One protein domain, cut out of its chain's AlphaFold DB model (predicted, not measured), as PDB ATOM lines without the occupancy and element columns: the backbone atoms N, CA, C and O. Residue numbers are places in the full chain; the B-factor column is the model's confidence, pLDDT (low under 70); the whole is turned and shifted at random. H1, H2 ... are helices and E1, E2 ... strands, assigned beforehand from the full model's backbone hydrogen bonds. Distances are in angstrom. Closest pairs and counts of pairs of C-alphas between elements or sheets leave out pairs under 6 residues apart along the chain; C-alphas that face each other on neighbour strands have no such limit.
ATOM      1  N   SER A  30     196.917 232.946 155.654       70.88
ATOM      2  CA  SER A  30     197.531 231.752 155.101       70.88
ATOM      3  C   SER A  30     198.959 231.620 155.608       70.88
ATOM      4  O   SER A  30     199.747 232.564 155.557       70.88
ATOM      5  N   GLU A  31     199.286 230.428 156.083       75.00
ATOM      6  CA  GLU A  31     200.587 230.094 156.645       75.00
ATOM      7  C   GLU A  31     201.210 228.927 155.893       75.00
ATOM      8  O   GLU A  31     200.522 228.066 155.338       75.00
ATOM      9  N   CYS A  32     202.538 228.903 155.885       79.88
ATOM     10  CA  CYS A  32     203.288 227.789 155.346       79.88
ATOM     11  C   CYS A  32     203.401 226.686 156.401       79.88
ATOM     12  O   CYS A  32     204.233 226.760 157.306       79.88
ATOM     13  N   ILE A  33     202.551 225.663 156.296       85.50
ATOM     14  CA  ILE A  33     202.413 224.623 157.320       85.50
ATOM     15  C   ILE A  33     202.789 223.264 156.729       85.50
ATOM     16  O   ILE A  33     202.361 222.890 155.631       85.50
ATOM     17  N   GLN A  34     203.588 222.516 157.486       90.94
ATOM     18  CA  GLN A  34     203.969 221.147 157.160       90.94
ATOM     19  C   GLN A  34     202.818 220.182 157.455       90.94
ATOM     20  O   GLN A  34     202.268 220.200 158.557       90.94
ATOM     21  N   THR A  35     202.499 219.294 156.512       85.25
ATOM     22  CA  THR A  35     201.425 218.306 156.706       85.25
ATOM     23  C   THR A  35     201.876 216.900 156.361       85.25
ATOM     24  O   THR A  35     202.345 216.622 155.256       85.25
ATOM     25  N   SER A  36     201.662 215.978 157.296       87.00
ATOM     26  CA  SER A  36     202.049 214.573 157.158       87.00
ATOM     27  C   SER A  36     201.312 213.842 156.036       87.00
ATOM     28  O   SER A  36     201.935 213.060 155.320       87.00
ATOM     29  N   SER A  37     200.027 214.143 155.803       86.19
ATOM     30  CA  SER A  37     199.247 213.543 154.705       86.19
ATOM     31  C   SER A  37     199.797 213.867 153.310       86.19
ATOM     32  O   SER A  37     199.461 213.178 152.347       86.19
ATOM     33  N   TYR A  38     200.687 214.860 153.203       88.75
ATOM     34  CA  TYR A  38     201.352 215.250 151.963       88.75
ATOM     35  C   TYR A  38     202.864 214.994 151.998       88.75
ATOM     36  O   TYR A  38     203.669 215.824 151.578       88.75
ATOM     37  N   GLY A  39     203.264 213.852 152.566       86.44
ATOM     38  CA  GLY A  39     204.664 213.423 152.596       86.44
ATOM     39  C   GLY A  39     205.561 214.305 153.465       86.44
ATOM     40  O   GLY A  39     206.747 214.430 153.178       86.44
ATOM     41  N   ASN A  40     205.001 214.936 154.503       89.06
ATOM     42  CA  ASN A  40     205.679 215.934 155.340       89.06
ATOM     43  C   ASN A  40     206.210 217.143 154.548       89.06
ATOM     44  O   ASN A  40     207.155 217.803 154.984       89.06
ATOM     45  N   GLY A  41     205.625 217.447 153.391       88.88
ATOM     46  CA  GLY A  41     205.943 218.662 152.657       88.88
ATOM     47  C   GLY A  41     205.276 219.899 153.269       88.88
ATOM     48  O   GLY A  41     204.272 219.804 153.984       88.88
ATOM     49  N   TYR A  42     205.840 221.065 152.964       90.38
ATOM     50  CA  TYR A  42     205.282 222.368 153.314       90.38
ATOM     51  C   TYR A  42     204.379 222.872 152.189       90.38
ATOM     52  O   TYR A  42     204.775 222.879 151.022       90.38
ATOM     53  N   GLN A  43     203.172 223.305 152.545       87.69
ATOM     54  CA  GLN A  43     202.267 223.999 151.631       87.69
ATOM     55  C   GLN A  43     201.559 225.157 152.318       87.69
ATOM     56  O   GLN A  43     201.431 225.181 153.546       87.69
ATOM     57  N   TRP A  44     201.054 226.081 151.508       80.25
ATOM     58  CA  TRP A  44     200.144 227.110 151.982       80.25
ATOM     59  C   TRP A  44     198.861 226.478 152.506       80.25
ATOM     60  O   TRP A  44     198.244 225.630 151.852       80.25
ATOM     61  N   GLN A  45     198.453 226.907 153.691       81.19
ATOM     62  CA  GLN A  45     197.178 226.538 154.280       81.19
ATOM     63  C   GLN A  45     196.504 227.784 154.816       81.19
ATOM     64  O   GLN A  45     197.148 228.608 155.459       81.19
ATOM     65  N   THR A  46     195.212 227.912 154.554       75.06
ATOM     66  CA  THR A  46     194.444 229.108 154.898       75.06
ATOM     67  C   THR A  46     193.646 228.855 156.159       75.06
ATOM     68  O   THR A  46     192.935 227.853 156.246       75.06
ATOM     69  N   CYS A  47     193.744 229.761 157.130       74.12
ATOM     70  CA  CYS A  47     192.838 229.757 158.263       74.12
ATOM     71  C   CYS A  47     191.411 230.017 157.772       74.12
ATOM     72  O   CYS A  47     191.148 231.011 157.089       74.12
ATOM     73  N   VAL A  48     190.500 229.106 158.097       70.31
ATOM     74  CA  VAL A  48     189.082 229.157 157.723       70.31
ATOM     75  C   VAL A  48     188.230 228.605 158.862       70.31
ATOM     76  O   VAL A  48     188.732 227.867 159.697       70.31
ATOM     77  N   SER A  49     186.934 228.903 158.910       72.00
ATOM     78  CA  SER A  49     186.046 228.288 159.906       72.00
ATOM     79  C   SER A  49     185.647 226.854 159.526       72.00
ATOM     80  O   SER A  49     185.617 226.486 158.348       72.00
ATOM     81  N   ASP A  50     185.260 226.041 160.511       76.19
ATOM     82  CA  ASP A  50     184.676 224.710 160.264       76.19
ATOM     83  C   ASP A  50     183.412 224.795 159.386       76.19
ATOM     84  O   ASP A  50     183.206 223.989 158.476       76.19
ATOM     85  N   ALA A  51     182.596 225.831 159.605       68.69
ATOM     86  CA  ALA A  51     181.427 226.113 158.782       68.69
ATOM     87  C   ALA A  51     181.806 226.338 157.308       68.69
ATOM     88  O   ALA A  51     181.126 225.825 156.418       68.69
ATOM     89  N   TYR A  52     182.906 227.049 157.040       67.81
ATOM     90  CA  TYR A  52     183.413 227.251 155.682       67.81
ATOM     91  C   TYR A  52     183.844 225.929 155.033       67.81
ATOM     92  O   TYR A  52     183.403 225.631 153.923       67.81
ATOM     93  N   ILE A  53     184.614 225.090 155.740       71.94
ATOM     94  CA  ILE A  53     185.061 223.774 155.239       71.94
ATOM     95  C   ILE A  53     183.860 222.887 154.881       71.94
ATOM     96  O   ILE A  53     183.827 222.262 153.815       71.94
ATOM     97  N   LYS A  54     182.833 222.858 155.736       76.19
ATOM     98  CA  LYS A  54     181.604 222.094 155.479       76.19
ATOM     99  C   LYS A  54     180.866 222.588 154.238       76.19
ATOM    100  O   LYS A  54     180.342 221.769 153.490       76.19
ATOM    101  N   VAL A  55     180.846 223.893 153.978       64.94
ATOM    102  CA  VAL A  55     180.233 224.444 152.761       64.94
ATOM    103  C   VAL A  55     181.003 224.005 151.514       64.94
ATOM    104  O   VAL A  55     180.400 223.438 150.604       64.94
ATOM    105  N   ILE A  56     182.323 224.210 151.472       60.22
ATOM    106  CA  ILE A  56     183.123 223.936 150.262       60.22
ATOM    107  C   ILE A  56     183.280 222.438 149.971       60.22
ATOM    108  O   ILE A  56     183.456 222.043 148.823       60.22
ATOM    109  N   THR A  57     183.167 221.585 150.991       68.62
ATOM    110  CA  THR A  57     183.260 220.123 150.835       68.62
ATOM    111  C   THR A  57     181.907 219.418 150.797       68.62
ATOM    112  O   THR A  57     181.862 218.186 150.772       68.62
ATOM    113  N   ASN A  58     180.798 220.169 150.789       68.38
ATOM    114  CA  ASN A  58     179.437 219.635 150.876       68.38
ATOM    115  C   ASN A  58     179.253 218.676 152.076       68.38
ATOM    116  O   ASN A  58     178.744 217.563 151.946       68.38
ATOM    117  N   GLY A  59     179.771 219.084 153.236       73.56
ATOM    118  CA  GLY A  59     179.688 218.373 154.512       73.56
ATOM    119  C   GLY A  59     180.607 217.159 154.650       73.56
ATOM    120  O   GLY A  59     180.562 216.489 155.678       73.56
ATOM    121  N   ARG A  60     181.436 216.850 153.644       74.75
ATOM    122  CA  ARG A  60     182.308 215.659 153.654       74.75
ATOM    123  C   ARG A  60     183.525 215.808 154.555       74.75
ATOM    124  O   ARG A  60     184.090 214.804 154.977       74.75
ATOM    125  N   GLN A  61     183.954 217.040 154.795       79.75
ATOM    126  CA  GLN A  61     185.078 217.354 155.662       79.75
ATOM    127  C   GLN A  61     184.650 218.405 156.679       79.75
ATOM    128  O   GLN A  61     183.741 219.204 156.447       79.75
ATOM    129  N   GLY A  62     185.332 218.387 157.811       75.38
ATOM    130  CA  GLY A  62     185.219 219.385 158.854       75.38
ATOM    131  C   GLY A  62     186.587 219.609 159.463       75.38
ATOM    132  O   GLY A  62     187.537 218.863 159.211       75.38
ATOM    133  N   CYS A  63     186.678 220.651 160.264       76.88
ATOM    134  CA  CYS A  63     187.843 220.864 161.078       76.88
ATOM    135  C   CYS A  63     187.950 219.778 162.151       76.88
ATOM    136  O   CYS A  63     186.951 219.319 162.708       76.88
ATOM    137  N   ASP A  64     189.180 219.369 162.442       72.94
ATOM    138  CA  ASP A  64     189.463 218.456 163.539       72.94
ATOM    139  C   ASP A  64     189.049 219.107 164.868       72.94
ATOM    140  O   ASP A  64     189.636 220.102 165.296       72.94
ATOM    141  N   GLY A  65     188.035 218.536 165.525       62.81
ATOM    142  CA  GLY A  65     187.464 219.067 166.765       62.81
ATOM    143  C   GLY A  65     188.435 219.094 167.951       62.81
ATOM    144  O   GLY A  65     188.134 219.734 168.956       62.81
ATOM    145  N   SER A  66     189.591 218.430 167.841       61.16
ATOM    146  CA  SER A  66     190.661 218.472 168.843       61.16
ATOM    147  C   SER A  66     191.598 219.678 168.697       61.16
ATOM    148  O   SER A  66     192.373 219.968 169.611       61.16
ATOM    149  N   LYS A  67     191.536 220.404 167.572       64.00
ATOM    150  CA  LYS A  67     192.408 221.552 167.294       64.00
ATOM    151  C   LYS A  67     191.701 222.874 167.583       64.00
ATOM    152  O   LYS A  67     190.536 223.064 167.252       64.00
ATOM    153  N   ALA A  68     192.441 223.828 168.150       57.72
ATOM    154  CA  ALA A  68     191.964 225.201 168.346       57.72
ATOM    155  C   ALA A  68     191.838 225.989 167.020       57.72
ATOM    156  O   ALA A  68     191.133 226.998 166.956       57.72
ATOM    157  N   PHE A  69     192.509 225.512 165.963       66.50
ATOM    158  CA  PHE A  69     192.717 226.196 164.686       66.50
ATOM    159  C   PHE A  69     192.351 225.297 163.507       66.50
ATOM    160  O   PHE A  69     192.614 224.093 163.543       66.50
ATOM    161  N   CYS A  70     191.826 225.896 162.438       77.75
ATOM    162  CA  CYS A  70     191.443 225.199 161.215       77.75
ATOM    163  C   CYS A  70     192.203 225.785 160.032       77.75
ATOM    164  O   CYS A  70     191.819 226.810 159.477       77.75
ATOM    165  N   TYR A  71     193.287 225.116 159.656       79.56
ATOM    166  CA  TYR A  71     194.027 225.431 158.444       79.56
ATOM    167  C   TYR A  71     193.607 224.466 157.342       79.56
ATOM    168  O   TYR A  71     193.709 223.248 157.500       79.56
ATOM    169  N   TYR A  72     193.095 225.016 156.244       79.81
ATOM    170  CA  TYR A  72     192.657 224.243 155.093       79.81
ATOM    171  C   TYR A  72     193.756 224.220 154.017       79.81
ATOM    172  O   TYR A  72     194.180 225.295 153.576       79.81
ATOM    173  N   PRO A  73     194.265 223.037 153.614       83.50
ATOM    174  CA  PRO A  73     195.402 222.950 152.700       83.50
ATOM    175  C   PRO A  73     195.083 223.399 151.269       83.50
ATOM    176  O   PRO A  73     194.062 222.997 150.712       83.50
ATOM    177  N   CYS A  74     196.007 224.120 150.624       79.19
ATOM    178  CA  CYS A  74     195.909 224.513 149.209       79.19
ATOM    179  C   CYS A  74     195.646 223.321 148.272       79.19
ATOM    180  O   CYS A  74     194.843 223.420 147.347       79.19
ATOM    181  N   MET A  75     196.270 222.166 148.529       82.69
ATOM    182  CA  MET A  75     196.047 220.949 147.740       82.69
ATOM    183  C   MET A  75     194.607 220.425 147.842       82.69
ATOM    184  O   MET A  75     194.057 219.920 146.861       82.69
ATOM    185  N   ALA A  76     193.992 220.544 149.022       82.25
ATOM    186  CA  ALA A  76     192.604 220.153 149.235       82.25
ATOM    187  C   ALA A  76     191.648 221.155 148.574       82.25
ATOM    188  O   ALA A  76     190.694 220.738 147.926       82.25
ATOM    189  N   ASP A  77     191.958 222.446 148.675       73.81
ATOM    190  CA  ASP A  77     191.157 223.539 148.124       73.81
ATOM    191  C   ASP A  77     191.172 223.579 146.590       73.81
ATOM    192  O   ASP A  77     190.130 223.459 145.946       73.81
ATOM    193  N   LYS A  78     192.360 223.659 145.980       66.00
ATOM    194  CA  LYS A  78     192.503 223.815 144.524       66.00
ATOM    195  C   LYS A  78     192.375 222.512 143.752       66.00
ATOM    196  O   LYS A  78     191.844 222.499 142.645       66.00
ATOM    197  N   PHE A  79     192.885 221.417 144.309       74.56
ATOM    198  CA  PHE A  79     193.029 220.156 143.576       74.56
ATOM    199  C   PHE A  79     192.138 219.036 144.113       74.56
ATOM    200  O   PHE A  79     192.187 217.930 143.576       74.56
ATOM    201  N   GLN A  80     191.341 219.292 145.159       78.00
ATOM    202  CA  GLN A  80     190.495 218.292 145.825       78.00
ATOM    203  C   GLN A  80     191.277 217.049 146.285       78.00
ATOM    204  O   GLN A  80     190.722 215.958 146.430       78.00
ATOM    205  N   LYS A  81     192.585 217.204 146.528       82.00
ATOM    206  CA  LYS A  81     193.481 216.135 146.977       82.00
ATOM    207  C   LYS A  81     193.808 216.337 148.443       82.00
ATOM    208  O   LYS A  81     194.472 217.305 148.795       82.00
ATOM    209  N   THR A  82     193.386 215.407 149.294       85.38
ATOM    210  CA  THR A  82     193.631 215.433 150.749       85.38
ATOM    211  C   THR A  82     194.946 214.757 151.164       85.38
ATOM    212  O   THR A  82     195.340 214.815 152.331       85.38
ATOM    213  N   ASN A  83     195.635 214.117 150.215       89.38
ATOM    214  CA  ASN A  83     196.929 213.469 150.403       89.38
ATOM    215  C   ASN A  83     197.764 213.483 149.107       89.38
ATOM    216  O   ASN A  83     197.264 213.840 148.036       89.38
ATOM    217  N   GLY A  84     199.030 213.077 149.219       88.81
ATOM    218  CA  GLY A  84     199.947 212.895 148.087       88.81
ATOM    219  C   GLY A  84     200.986 214.007 147.943       88.81
ATOM    220  O   GLY A  84     201.213 214.788 148.861       88.81
ATOM    221  N   SER A  85     201.658 214.068 146.795       90.88
ATOM    222  CA  SER A  85     202.716 215.058 146.558       90.88
ATOM    223  C   SER A  85     202.150 216.466 146.382       90.88
ATOM    224  O   SER A  85     201.171 216.663 145.659       90.88
ATOM    225  N   ILE A  86     202.790 217.443 147.022       88.50
ATOM    226  CA  ILE A  86     202.445 218.866 146.927       88.50
ATOM    227  C   ILE A  86     202.913 219.385 145.567       88.50
ATOM    228  O   ILE A  86     204.077 219.202 145.211       88.50
ATOM    229  N   VAL A  87     202.014 220.016 144.809       80.94
ATOM    230  CA  VAL A  87     202.381 220.685 143.552       80.94
ATOM    231  C   VAL A  87     203.079 222.016 143.830       80.94
ATOM    232  O   VAL A  87     202.877 222.617 144.889       80.94
ATOM    233  N   GLU A  88     203.898 222.484 142.891       80.81
ATOM    234  CA  GLU A  88     204.723 223.685 143.060       80.81
ATOM    235  C   GLU A  88     203.883 224.910 143.458       80.81
ATOM    236  O   GLU A  88     204.267 225.651 144.363       80.81
ATOM    237  N   GLU A  89     202.686 225.054 142.885       74.00
ATOM    238  CA  GLU A  89     201.757 226.160 143.131       74.00
ATOM    239  C   GLU A  89     201.232 226.216 144.569       74.00
ATOM    240  O   GLU A  89     200.838 227.283 145.041       74.00
ATOM    241  N   CYS A  90     201.207 225.077 145.260       74.81
ATOM    242  CA  CYS A  90     200.814 225.000 146.664       74.81
ATOM    243  C   CYS A  90     202.018 224.969 147.609       74.81
ATOM    244  O   CYS A  90     201.833 225.159 148.809       74.81
ATOM    245  N   SER A  91     203.228 224.726 147.101       85.94
ATOM    246  CA  SER A  91     204.435 224.616 147.915       85.94
ATOM    247  C   SER A  91     204.877 225.966 148.494       85.94
ATOM    248  O   SER A  91     204.629 227.027 147.924       85.94
TER     249      SER A  91
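AT A GLANCE: This is residues 30 to 91 of the 254 residues of an uncharacterized protein of Lottia gigantea (UniProt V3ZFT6). The hairpin E1-E2, widened by short E3 into a small antiparallel sheet, E1 E2 E3, has helix H2 standing up from it and H1 at one end of the long axis. The printed part has 62 residues, under half of them in three named strands and two named helices, order E1 E2 H1 E3 H2, class mixed. It is compact, radius of gyration of the C-alphas 11.0 A, spanning 28 by 22 by 17 A.

HOW THE PARTS SIT: E1, residues 30 to 35, and E2, residues 41 to 47, form an antiparallel hairpin; N 31 and O 45 are 2.9 A apart, within hydrogen-bond range. H1, residues 50 to 56, only grazes the sheet. E3, residues 71 to 73, is antiparallel to E2; N 72 and O 46 are 2.8 A apart, within range. H2, residues 74 to 79, stands up from the sheet at 57 degrees; its closest C-alphas with E2 are Gln 45 and Cys 74, 5.6 A. In H1 and H2 every O i to N i+4 pair is within range.

IN THESE COORDINATES: E1 runs 14.1 A from C-alpha 30 at (197.531, 231.752, 155.101), E2 18.1 A, H1 10.2 A, E3 6.4 A, and H2 7.7 A to C-alpha 79 at (193.029, 220.156, 143.576).

THE WHOLE: The C-alphas farthest apart, Ser 66 and Glu 88, are 29.8 A apart. The printed part has no cut; H1 to E3 is a long link. Twelve residues, among them 65 to 69, have pLDDT under 70.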